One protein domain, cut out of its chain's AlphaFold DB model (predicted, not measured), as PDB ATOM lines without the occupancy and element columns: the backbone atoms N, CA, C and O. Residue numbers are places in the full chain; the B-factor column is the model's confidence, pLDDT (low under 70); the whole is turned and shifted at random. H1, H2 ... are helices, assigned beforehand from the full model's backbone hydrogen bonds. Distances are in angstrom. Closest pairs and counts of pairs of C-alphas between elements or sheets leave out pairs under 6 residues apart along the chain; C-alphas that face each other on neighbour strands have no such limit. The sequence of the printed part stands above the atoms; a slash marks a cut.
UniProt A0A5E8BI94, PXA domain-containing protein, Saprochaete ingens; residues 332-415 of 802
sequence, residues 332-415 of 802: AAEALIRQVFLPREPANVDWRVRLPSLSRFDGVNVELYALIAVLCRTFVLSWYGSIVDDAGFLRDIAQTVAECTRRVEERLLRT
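What this domain is: This is residues 332 to 415 of the 802 residues of the protein "PXA domain-containing protein" of Saprochaete ingens (UniProt A0A5E8BI94). Two helices, H2 and H4, make a V, with the small H3 and its links at the turn where their line doubles back, and H1 packs across H2. The 20-residue link from H1 to H2 loops away from H1 and returns with residues 355 to 358 in the opening of the V, while H4 runs along the longest axis. The printed part has 84 residues with four named helices, in the order H1, H2, H3, H4, and no named strand; its class is all helix. The whole is compact, with a radius of gyration of the C-alphas of 13.2 A, and its outline is elongated, 43 by 27 by 19 A.

How they stand to each other: H1, residues 332 to 341, touches H2, residues 362 to 379, at a steep tilt of 57 degrees, the same way; their closest C-alphas, of Ala 333 and Ala 370, are 5.2 A apart. H2 and H3, residues 381 to 384, meet only through their link. H4, residues 392 to 414, is close to but not clearly touching H2, at a steep tilt of 46 degrees, opposite ways; the closest C-alphas, of Cys 376 and Leu 394, are 7.4 A apart. H1 and H4 are also close but not clearly touching, with Phe 341 and Leu 394 closest, at 6.5 A between C-alphas. H3 is apart from H1 and from H4. In H1 and H4 every O i to N i+4 pair is within hydrogen-bond range, in H2 13 of 14; H3 is too short for such a pair.

Where its parts are: H1 begins at C-alpha 332, (-10.598, -7.459, 8.825), and spans 14.3 A. H2 spans 25.2 A from C-alpha 362, (-1.078, -2.065, -2.700). H3 has four residues. H4 spans 33.1 A and ends at C-alpha 414, (13.996, 12.333, -3.231).

The domain as a whole: The C-alphas farthest apart, of Ser 386 and Thr 415, are 43.3 A apart. The printed part has no cut. The link from H1 to H2 is long, that from H2 to H3 tight, that from H3 to H4 short. Mean pLDDT of the printed part is 74.3; 17 residues are under 70, among them 332 to 335 and 343 to 349.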
ATOM      1  N   ALA A 332      -9.791  -8.364   7.995       61.53
ATOM      2  CA  ALA A 332     -10.598  -7.459   8.825       61.53
ATOM      3  C   ALA A 332     -10.385  -5.972   8.466       61.53
ATOM      4  O   ALA A 332     -11.336  -5.195   8.433       61.53
ATOM      5  N   ALA A 333      -9.152  -5.617   8.084       61.94
ATOM      6  CA  ALA A 333      -8.786  -4.335   7.488       61.94
ATOM      7  C   ALA A 333      -9.623  -3.980   6.238       61.94
ATOM      8  O   ALA A 333     -10.225  -2.913   6.188       61.94
ATOM      9  N   GLU A 334      -9.716  -4.871   5.245       68.06
ATOM     10  CA  GLU A 334     -10.467  -4.628   4.003       68.06
ATOM     11  C   GLU A 334     -11.989  -4.585   4.235       68.06
ATOM     12  O   GLU A 334     -12.683  -3.772   3.619       68.06
ATOM     13  N   ALA A 335     -12.512  -5.380   5.172       65.38
ATOM     14  CA  ALA A 335     -13.910  -5.278   5.595       65.38
ATOM     15  C   ALA A 335     -14.215  -3.914   6.252       65.38
ATOM     16  O   ALA A 335     -15.225  -3.284   5.937       65.38
ATOM     17  N   LEU A 336     -13.315  -3.426   7.113       70.12
ATOM     18  CA  LEU A 336     -13.445  -2.142   7.805       70.12
ATOM     19  C   LEU A 336     -13.312  -0.939   6.849       70.12
ATOM     20  O   LEU A 336     -14.085   0.011   6.968       70.12
ATOM     21  N   ILE A 337     -12.412  -0.996   5.857       73.19
ATOM     22  CA  ILE A 337     -12.294   0.016   4.786       73.19
ATOM     23  C   ILE A 337     -13.621   0.159   4.035       73.19
ATOM     24  O   ILE A 337     -14.143   1.267   3.901       73.19
ATOM     25  N   ARG A 338     -14.193  -0.968   3.589       70.19
ATOM     26  CA  ARG A 338     -15.480  -1.004   2.879       70.19
ATOM     27  C   ARG A 338     -16.618  -0.468   3.756       70.19
ATOM     28  O   ARG A 338     -17.411   0.335   3.278       70.19
ATOM     29  N   GLN A 339     -16.657  -0.838   5.041       70.94
ATOM     30  CA  GLN A 339     -17.686  -0.374   5.981       70.94
ATOM     31  C   GLN A 339     -17.656   1.146   6.222       70.94
ATOM     32  O   GLN A 339     -18.711   1.731   6.451       70.94
ATOM     33  N   VAL A 340     -16.480   1.785   6.198       71.12
ATOM     34  CA  VAL A 340     -16.345   3.226   6.487       71.12
ATOM     35  C   VAL A 340     -16.464   4.086   5.229       71.12
ATOM     36  O   VAL A 340     -17.185   5.079   5.249       71.12
ATOM     37  N   PHE A 341     -15.790   3.722   4.133       71.38
ATOM     38  CA  PHE A 341     -15.741   4.562   2.927       71.38
ATOM     39  C   PHE A 341     -16.792   4.217   1.868       71.38
ATOM     40  O   PHE A 341     -17.140   5.083   1.069       71.38
ATOM     41  N   LEU A 342     -17.306   2.982   1.843       72.75
ATOM     42  CA  LEU A 342     -18.259   2.506   0.831       72.75
ATOM     43  C   LEU A 342     -19.531   1.862   1.441       72.75
ATOM     44  O   LEU A 342     -19.994   0.842   0.928       72.75
ATOM     45  N   PRO A 343     -20.162   2.439   2.490       67.62
ATOM     46  CA  PRO A 343     -21.276   1.810   3.218       67.62
ATOM     47  C   PRO A 343     -22.563   1.604   2.395       67.62
ATOM     48  O   PRO A 343     -23.502   0.977   2.882       67.62
ATOM     49  N   ARG A 344     -22.639   2.155   1.175       60.53
ATOM     50  CA  ARG A 344     -23.802   2.086   0.270       60.53
ATOM     51  C   ARG A 344     -23.497   1.390  -1.075       60.53
ATOM     52  O   ARG A 344     -24.382   1.343  -1.924       60.53
ATOM     53  N   GLU A 345     -22.288   0.852  -1.295       64.31
ATOM     54  CA  GLU A 345     -21.930   0.142  -2.545       64.31
ATOM     55  C   GLU A 345     -21.995  -1.395  -2.396       64.31
ATOM     56  O   GLU A 345     -21.716  -1.926  -1.318       64.31
ATOM     57  N   PRO A 346     -22.349  -2.150  -3.456       66.06
ATOM     58  CA  PRO A 346     -22.414  -3.608  -3.391       66.06
ATOM     59  C   PRO A 346     -21.016  -4.232  -3.268       66.06
ATOM     60  O   PRO A 346     -20.068  -3.817  -3.931       66.06
ATOM     61  N   ALA A 347     -20.901  -5.307  -2.479       62.41
ATOM     62  CA  ALA A 347     -19.627  -5.928  -2.089       62.41
ATOM     63  C   ALA A 347     -18.743  -6.470  -3.243       62.41
ATOM     64  O   ALA A 347     -17.600  -6.861  -3.000       62.41
ATOM     65  N   ASN A 348     -19.246  -6.478  -4.480       62.31
ATOM     66  CA  ASN A 348     -18.520  -6.884  -5.686       62.31
ATOM     67  C   ASN A 348     -17.683  -5.746  -6.323       62.31
ATOM     68  O   ASN A 348     -16.959  -5.987  -7.283       62.31
ATOM     69  N   VAL A 349     -17.778  -4.507  -5.823       67.19
ATOM     70  CA  VAL A 349     -16.916  -3.396  -6.265       67.19
ATOM     71  C   VAL A 349     -15.558  -3.486  -5.561       67.19
ATOM     72  O   VAL A 349     -15.494  -3.611  -4.335       67.19
ATOM     73  N   ASP A 350     -14.462  -3.393  -6.319       71.12
ATOM     74  CA  ASP A 350     -13.128  -3.220  -5.738       71.12
ATOM     75  C   ASP A 350     -12.914  -1.753  -5.341       71.12
ATOM     76  O   ASP A 350     -12.889  -0.842  -6.172       71.12
ATOM     77  N   TRP A 351     -12.741  -1.525  -4.040       70.06
ATOM     78  CA  TRP A 351     -12.521  -0.205  -3.451       70.06
ATOM     79  C   TRP A 351     -11.250   0.470  -3.978       70.06
ATOM     80  O   TRP A 351     -11.203   1.698  -4.024       70.06
ATOM     81  N   ARG A 352     -10.266  -0.308  -4.456       70.56
ATOM     82  CA  ARG A 352      -9.026   0.181  -5.091       70.56
ATOM     83  C   ARG A 352      -9.277   0.989  -6.374       70.56
ATOM     84  O   ARG A 352      -8.404   1.732  -6.805       70.56
ATOM     85  N   VAL A 353     -10.464   0.855  -6.976       70.06
ATOM     86  CA  VAL A 353     -10.898   1.601  -8.174       70.06
ATOM     87  C   VAL A 353     -11.722   2.850  -7.805       70.06
ATOM     88  O   VAL A 353     -11.899   3.744  -8.631       70.06
ATOM     89  N   ARG A 354     -12.235   2.935  -6.567       69.00
ATOM     90  CA  ARG A 354     -13.078   4.048  -6.075       69.00
ATOM     91  C   ARG A 354     -12.316   5.028  -5.178       69.00
ATOM     92  O   ARG A 354     -12.681   6.200  -5.126       69.00
ATOM     93  N   LEU A 355     -11.279   4.558  -4.485       76.69
ATOM     94  CA  LEU A 355     -10.389   5.352  -3.638       76.69
ATOM     95  C   LEU A 355      -9.030   5.571  -4.338       76.69
ATOM     96  O   LEU A 355      -8.549   4.657  -5.007       76.69
ATOM     97  N   PRO A 356      -8.381   6.743  -4.194       78.00
ATOM     98  CA  PRO A 356      -7.041   6.972  -4.741       78.00
ATOM     99  C   PRO A 356      -5.982   6.029  -4.145       78.00
ATOM    100  O   PRO A 356      -6.022   5.708  -2.966       78.00
ATOM    101  N   SER A 357      -4.947   5.657  -4.901       76.31
ATOM    102  CA  SER A 357      -3.760   5.021  -4.303       76.31
ATOM    103  C   SER A 357      -3.006   6.010  -3.397       76.31
ATOM    104  O   SER A 357      -2.659   7.107  -3.842       76.31
ATOM    105  N   LEU A 358      -2.745   5.634  -2.142       73.56
ATOM    106  CA  LEU A 358      -2.035   6.461  -1.148       73.56
ATOM    107  C   LEU A 358      -0.511   6.409  -1.329       73.56
ATOM    108  O   LEU A 358       0.177   7.386  -1.040       73.56
ATOM    109  N   SER A 359      -0.024   5.255  -1.784       74.19
ATOM    110  CA  SER A 359       1.368   4.878  -2.028       74.19
ATOM    111  C   SER A 359       1.447   3.972  -3.265       74.19
ATOM    112  O   SER A 359       0.458   3.348  -3.669       74.19
ATOM    113  N   ARG A 360       2.645   3.836  -3.844       72.06
ATOM    114  CA  ARG A 360       2.964   2.907  -4.947       72.06
ATOM    115  C   ARG A 360       2.772   1.407  -4.644       72.06
ATOM    116  O   ARG A 360       2.928   0.600  -5.555       72.06
ATOM    117  N   PHE A 361       2.503   1.013  -3.393       72.00
ATOM    118  CA  PHE A 361       2.386  -0.393  -2.982       72.00
ATOM    119  C   PHE A 361       0.989  -0.744  -2.445       72.00
ATOM    120  O   PHE A 361       0.580  -0.261  -1.391       72.00
ATOM    121  N   ASP A 362       0.292  -1.684  -3.088       71.19
ATOM    122  CA  ASP A 362      -1.078  -2.065  -2.700       71.19
ATOM    123  C   ASP A 362      -1.186  -2.671  -1.296       71.19
ATOM    124  O   ASP A 362      -2.135  -2.385  -0.567       71.19
ATOM    125  N   GLY A 363      -0.183  -3.443  -0.869       67.62
ATOM    126  CA  GLY A 363      -0.113  -3.962   0.501       67.62
ATOM    127  C   GLY A 363       0.030  -2.863   1.561       67.62
ATOM    128  O   GLY A 363      -0.400  -3.048   2.695       67.62
ATOM    129  N   VAL A 364       0.608  -1.712   1.206       73.19
ATOM    130  CA  VAL A 364       0.698  -0.532   2.081       73.19
ATOM    131  C   VAL A 364      -0.606   0.269   2.019       73.19
ATOM    132  O   VAL A 364      -1.105   0.694   3.059       73.19
ATOM    133  N   ASN A 365      -1.214   0.392   0.831       79.44
ATOM    134  CA  ASN A 365      -2.520   1.031   0.643       79.44
ATOM    135  C   ASN A 365      -3.610   0.398   1.527       79.44
ATOM    136  O   ASN A 365      -4.397   1.135   2.111       79.44
ATOM    137  N   VAL A 366      -3.628  -0.934   1.689       75.31
ATOM    138  CA  VAL A 366      -4.553  -1.629   2.612       75.31
ATOM    139  C   VAL A 366      -4.364  -1.165   4.060       75.31
ATOM    140  O   VAL A 366      -5.328  -0.758   4.704       75.31
ATOM    141  N   GLU A 367      -3.144  -1.210   4.598       72.44
ATOM    142  CA  GLU A 367      -2.930  -0.910   6.022       72.44
ATOM    143  C   GLU A 367      -3.128   0.579   6.339       72.44
ATOM    144  O   GLU A 367      -3.669   0.913   7.398       72.44
ATOM    145  N   LEU A 368      -2.753   1.465   5.406       76.31
ATOM    146  CA  LEU A 368      -3.002   2.901   5.510       76.31
ATOM    147  C   LEU A 368      -4.498   3.226   5.418       76.31
ATOM    148  O   LEU A 368      -4.997   3.962   6.265       76.31
ATOM    149  N   TYR A 369      -5.250   2.653   4.469       78.81
ATOM    150  CA  TYR A 369      -6.695   2.894   4.418       78.81
ATOM    151  C   TYR A 369      -7.435   2.318   5.620       78.81
ATOM    152  O   TYR A 369      -8.388   2.942   6.077       78.81
ATOM    153  N   ALA A 370      -6.986   1.196   6.188       75.38
ATOM    154  CA  ALA A 370      -7.539   0.684   7.438       75.38
ATOM    155  C   ALA A 370      -7.280   1.645   8.614       75.38
ATOM    156  O   ALA A 370      -8.186   1.895   9.407       75.38
ATOM    157  N   LEU A 371      -6.087   2.249   8.696       74.00
ATOM    158  CA  LEU A 371      -5.783   3.286   9.687       74.00
ATOM    159  C   LEU A 371      -6.670   4.532   9.500       74.00
ATOM    160  O   LEU A 371      -7.286   4.989  10.462       74.00
ATOM    161  N   ILE A 372      -6.788   5.060   8.277       77.25
ATOM    162  CA  ILE A 372      -7.619   6.246   7.998       77.25
ATOM    163  C   ILE A 372      -9.105   5.931   8.239       77.25
ATOM    164  O   ILE A 372      -9.819   6.770   8.778       77.25
ATOM    165  N   ALA A 373      -9.572   4.721   7.918       73.88
ATOM    166  CA  ALA A 373     -10.933   4.274   8.207       73.88
ATOM    167  C   ALA A 373     -11.214   4.196   9.718       73.88
ATOM    168  O   ALA A 373     -12.271   4.647  10.155       73.88
ATOM    169  N   VAL A 374     -10.273   3.696  10.532       71.75
ATOM    170  CA  VAL A 374     -10.382   3.745  12.004       71.75
ATOM    171  C   VAL A 374     -10.453   5.194  12.492       71.75
ATOM    172  O   VAL A 374     -11.337   5.523  13.279       71.75
ATOM    173  N   LEU A 375      -9.593   6.086  11.990       72.31
ATOM    174  CA  LEU A 375      -9.619   7.506  12.362       72.31
ATOM    175  C   LEU A 375     -10.942   8.184  11.966       72.31
ATOM    176  O   LEU A 375     -11.560   8.843  12.799       72.31
ATOM    177  N   CYS A 376     -11.423   7.977  10.737       74.44
ATOM    178  CA  CYS A 376     -12.696   8.526  10.264       74.44
ATOM    179  C   CYS A 376     -13.887   7.970  11.056       74.44
ATOM    180  O   CYS A 376     -14.787   8.726  11.412       74.44
ATOM    181  N   ARG A 377     -13.887   6.676  11.395       72.56
ATOM    182  CA  ARG A 377     -14.935   6.071  12.226       72.56
ATOM    183  C   ARG A 377     -14.977   6.671  13.633       72.56
ATOM    184  O   ARG A 377     -16.061   6.957  14.130       72.56
ATOM    185  N   THR A 378     -13.817   6.863  14.256       65.38
ATOM    186  CA  THR A 378     -13.707   7.315  15.652       65.38
ATOM    187  C   THR A 378     -13.883   8.826  15.806       65.38
ATOM    188  O   THR A 378     -14.569   9.270  16.725       65.38
ATOM    189  N   PHE A 379     -13.292   9.626  14.913       68.56
ATOM    190  CA  PHE A 379     -13.182  11.086  15.055       68.56
ATOM    191  C   PHE A 379     -14.014  11.901  14.058       68.56
ATOM    192  O   PHE A 379     -14.073  13.119  14.208       68.56
ATOM    193  N   VAL A 380     -14.637  11.279  13.050       73.88
ATOM    194  CA  VAL A 380     -15.504  11.978  12.081       73.88
ATOM    195  C   VAL A 380     -16.935  11.459  12.169       73.88
ATOM    196  O   VAL A 380     -17.826  12.212  12.541       73.88
ATOM    197  N   LEU A 381     -17.176  10.170  11.911       73.25
ATOM    198  CA  LEU A 381     -18.525   9.583  11.915       73.25
ATOM    199  C   LEU A 381     -19.243   9.659  13.273       73.25
ATOM    200  O   LEU A 381     -20.469   9.667  13.296       73.25
ATOM    201  N   SER A 382     -18.501   9.769  14.379       73.31
ATOM    202  CA  SER A 382     -19.035   9.928  15.739       73.31
ATOM    203  C   SER A 382     -19.838  11.218  15.964       73.31
ATOM    204  O   SER A 382     -20.679  11.249  16.860       73.31
ATOM    205  N   TRP A 383     -19.621  12.256  15.148       74.62
ATOM    206  CA  TRP A 383     -20.421  13.489  15.146       74.62
ATOM    207  C   TRP A 383     -20.978  13.826  13.759       74.62
ATOM    208  O   TRP A 383     -22.115  14.257  13.646       74.62
ATOM    209  N   TYR A 384     -20.228  13.599  12.681       75.62
ATOM    210  CA  TYR A 384     -20.677  13.939  11.329       75.62
ATOM    211  C   TYR A 384     -21.929  13.142  10.942       75.62
ATOM    212  O   TYR A 384     -22.893  13.714  10.437       75.62
ATOM    213  N   GLY A 385     -21.963  11.848  11.288       72.31
ATOM    214  CA  GLY A 385     -23.105  10.963  11.047       72.31
ATOM    215  C   GLY A 385     -24.354  11.262  11.886       72.31
ATOM    216  O   GLY A 385     -25.376  10.621  11.666       72.31
ATOM    217  N   SER A 386     -24.307  12.215  12.827       71.25
ATOM    218  CA  SER A 386     -25.500  12.746  13.506       71.25
ATOM    219  C   SER A 386     -25.932  14.128  12.999       71.25
ATOM    220  O   SER A 386     -26.953  14.643  13.454       71.25
ATOM    221  N   ILE A 387     -25.197  14.719  12.043       76.94
ATOM    222  CA  ILE A 387     -25.495  16.035  11.452       76.94
ATOM    223  C   ILE A 387     -25.829  15.928   9.953       76.94
ATOM    224  O   ILE A 387     -26.774  16.578   9.508       76.94
ATOM    225  N   VAL A 388     -25.083  15.139   9.161       77.69
ATOM    226  CA  VAL A 388     -25.263  15.045   7.697       77.69
ATOM    227  C   VAL A 388     -25.031  13.622   7.171       77.69
ATOM    228  O   VAL A 388     -24.010  12.996   7.433       77.69
ATOM    229  N   ASP A 389     -25.958  13.146   6.339       68.75
ATOM    230  CA  ASP A 389     -25.976  11.807   5.725       68.75
ATOM    231  C   ASP A 389     -25.135  11.672   4.425       68.75
ATOM    232  O   ASP A 389     -25.356  10.760   3.612       68.75
ATOM    233  N   ASP A 390     -24.189  12.591   4.189       72.31
ATOM    234  CA  ASP A 390     -23.374  12.634   2.968       72.31
ATOM    235  C   ASP A 390     -22.091  11.789   3.075       72.31
ATOM    236  O   ASP A 390     -21.211  12.027   3.899       72.31
ATOM    237  N   ALA A 391     -21.950  10.820   2.171       69.00
ATOM    238  CA  ALA A 391     -20.735  10.016   2.045       69.00
ATOM    239  C   ALA A 391     -19.616  10.728   1.251       69.00
ATOM    240  O   ALA A 391     -18.473  10.267   1.262       69.00
ATOM    241  N   GLY A 392     -19.923  11.837   0.562       76.62
ATOM    242  CA  GLY A 392     -18.961  12.647  -0.184       76.62
ATOM    243  C   GLY A 392     -17.820  13.149   0.694       76.62
ATOM    244  O   GLY A 392     -16.661  12.877   0.389       76.62
ATOM    245  N   PHE A 393     -18.138  13.758   1.837       79.50
ATOM    246  CA  PHE A 393     -17.143  14.306   2.768       79.50
ATOM    247  C   PHE A 393     -16.053  13.304   3.201       79.50
ATOM    248  O   PHE A 393     -14.878  13.665   3.262       79.50
ATOM    249  N   LEU A 394     -16.391  12.028   3.441       80.00
ATOM    250  CA  LEU A 394     -15.392  11.003   3.792       80.00
ATOM    251  C   LEU A 394     -14.465  10.645   2.623       80.00
ATOM    252  O   LEU A 394     -13.277  10.392   2.834       80.00
ATOM    253  N   ARG A 395     -14.988  10.630   1.393       78.81
ATOM    254  CA  ARG A 395     -14.183  10.427   0.181       78.81
ATOM    255  C   ARG A 395     -13.284  11.634  -0.085       78.81
ATOM    256  O   ARG A 395     -12.146  11.455  -0.503       78.81
ATOM    257  N   ASP A 396     -13.762  12.839   0.200       81.50
ATOM    258  CA  ASP A 396     -12.999  14.065  -0.002       81.50
ATOM    259  C   ASP A 396     -11.870  14.180   1.051       81.50
ATOM    260  O   ASP A 396     -10.731  14.474   0.692       81.50
ATOM    261  N   ILE A 397     -12.108  13.775   2.311       82.00
ATOM    262  CA  ILE A 397     -11.039  13.539   3.306       82.00
ATOM    263  C   ILE A 397     -10.027  12.507   2.788       82.00
ATOM    264  O   ILE A 397      -8.821  12.747   2.840       82.00
ATOM    265  N   ALA A 398     -10.489  11.367   2.263       81.94
ATOM    266  CA  ALA A 398      -9.607  10.344   1.700       81.94
ATOM    267  C   ALA A 398      -8.787  10.858   0.499       81.94
ATOM    268  O   ALA A 398      -7.650  10.424   0.315       81.94
ATOM    269  N   GLN A 399      -9.328  11.796  -0.284       83.06
ATOM    270  CA  GLN A 399      -8.656  12.449  -1.408       83.06
ATOM    271  C   GLN A 399      -7.581  13.444  -0.942       83.06
ATOM    272  O   GLN A 399      -6.459  13.387  -1.449       83.06
ATOM    273  N   THR A 400      -7.871  14.303   0.041       82.44
ATOM    274  CA  THR A 400      -6.873  15.221   0.622       82.44
ATOM    275  C   THR A 400      -5.766  14.443   1.339       82.44
ATOM    276  O   THR A 400      -4.588  14.749   1.163       82.44
ATOM    277  N   VAL A 401      -6.102  13.378   2.081       83.19
ATOM    278  CA  VAL A 401      -5.096  12.498   2.704       83.19
ATOM    279  C   VAL A 401      -4.239  11.798   1.647       83.19
ATOM    280  O   VAL A 401      -3.025  11.756   1.819       83.19
ATOM    281  N   ALA A 402      -4.815  11.324   0.536       83.12
ATOM    282  CA  ALA A 402      -4.043  10.747  -0.570       83.12
ATOM    283  C   ALA A 402      -3.082  11.751  -1.224       83.12
ATOM    284  O   ALA A 402      -1.971  11.388  -1.608       83.12
ATOM    285  N   GLU A 403      -3.482  13.018  -1.346       84.00
ATOM    286  CA  GLU A 403      -2.608  14.079  -1.851       84.00
ATOM    287  C   GLU A 403      -1.426  14.321  -0.892       84.00
ATOM    288  O   GLU A 403      -0.271  14.378  -1.323       84.00
ATOM    289  N   CYS A 404      -1.693  14.356   0.417       84.50
ATOM    290  CA  CYS A 404      -0.668  14.464   1.457       84.50
ATOM    291  C   CYS A 404       0.279  13.248   1.490       84.50
ATOM    292  O   CYS A 404       1.495  13.437   1.516       84.50
ATOM    293  N   THR A 405      -0.227  12.004   1.463       83.38
ATOM    294  CA  THR A 405       0.637  10.805   1.494       83.38
ATOM    295  C   THR A 405       1.501  10.700   0.247       83.38
ATOM    296  O   THR A 405       2.668  10.341   0.365       83.38
ATOM    297  N   ARG A 406       0.985  11.092  -0.927       83.62
ATOM    298  CA  ARG A 406       1.776  11.172  -2.163       83.62
ATOM    299  C   ARG A 406       2.881  12.222  -2.072       83.62
ATOM    300  O   ARG A 406       4.012  11.904  -2.418       83.62
ATOM    301  N   ARG A 407       2.620  13.425  -1.536       84.44
ATOM    302  CA  ARG A 407       3.688  14.423  -1.293       84.44
ATOM    303  C   ARG A 407       4.774  13.896  -0.351       84.44
ATOM    304  O   ARG A 407       5.954  14.139  -0.596       84.44
ATOM    305  N   VAL A 408       4.394  13.163   0.698       83.25
ATOM    306  CA  VAL A 408       5.348  12.516   1.617       83.25
ATOM    307  C   VAL A 408       6.122  11.392   0.919       83.25
ATOM    308  O   VAL A 408       7.339  11.333   1.066       83.25
ATOM    309  N   GLU A 409       5.467  10.546   0.116       82.31
ATOM    310  CA  GLU A 409       6.123   9.486  -0.665       82.31
ATOM    311  C   GLU A 409       7.099  10.072  -1.697       82.31
ATOM    312  O   GLU A 409       8.245   9.640  -1.762       82.31
ATOM    313  N   GLU A 410       6.716  11.107  -2.448       83.81
ATOM    314  CA  GLU A 410       7.630  11.773  -3.380       83.81
ATOM    315  C   GLU A 410       8.822  12.444  -2.679       83.81
ATOM    316  O   GLU A 410       9.919  12.477  -3.237       83.81
ATOM    317  N   ARG A 411       8.634  13.011  -1.478       83.25
ATOM    318  CA  ARG A 411       9.734  13.577  -0.678       83.25
ATOM    319  C   ARG A 411      10.666  12.467  -0.184       83.25
ATOM    320  O   ARG A 411      11.861  12.541  -0.453       83.25
ATOM    321  N   LEU A 412      10.125  11.381   0.374       78.94
ATOM    322  CA  LEU A 412      10.879  10.168   0.733       78.94
ATOM    323  C   LEU A 412      11.647   9.554  -0.453       78.94
ATOM    324  O   LEU A 412      12.731   9.020  -0.255       78.94
ATOM    325  N   LEU A 413      11.116   9.635  -1.677       78.50
ATOM    326  CA  LEU A 413      11.785   9.160  -2.896       78.50
ATOM    327  C   LEU A 413      12.886  10.104  -3.412       78.50
ATOM    328  O   LEU A 413      13.706   9.679  -4.226       78.50
ATOM    329  N   ARG A 414      12.913  11.367  -2.963       80.38
ATOM    330  CA  ARG A 414      13.996  12.333  -3.231       80.38
ATOM    331  C   ARG A 414      15.099  12.268  -2.162       80.38
ATOM    332  O   ARG A 414      16.256  12.536  -2.476       80.38
ATOM    333  N   THR A 415      14.757  11.897  -0.928       78.25
ATOM    334  CA  THR A 415      15.687  11.661   0.189       78.25
ATOM    335  C   THR A 415      16.517  10.381  -0.004       78.25
ATOM    336  O   THR A 415      16.002   9.353  -0.443       78.25
TER     337      THR A 415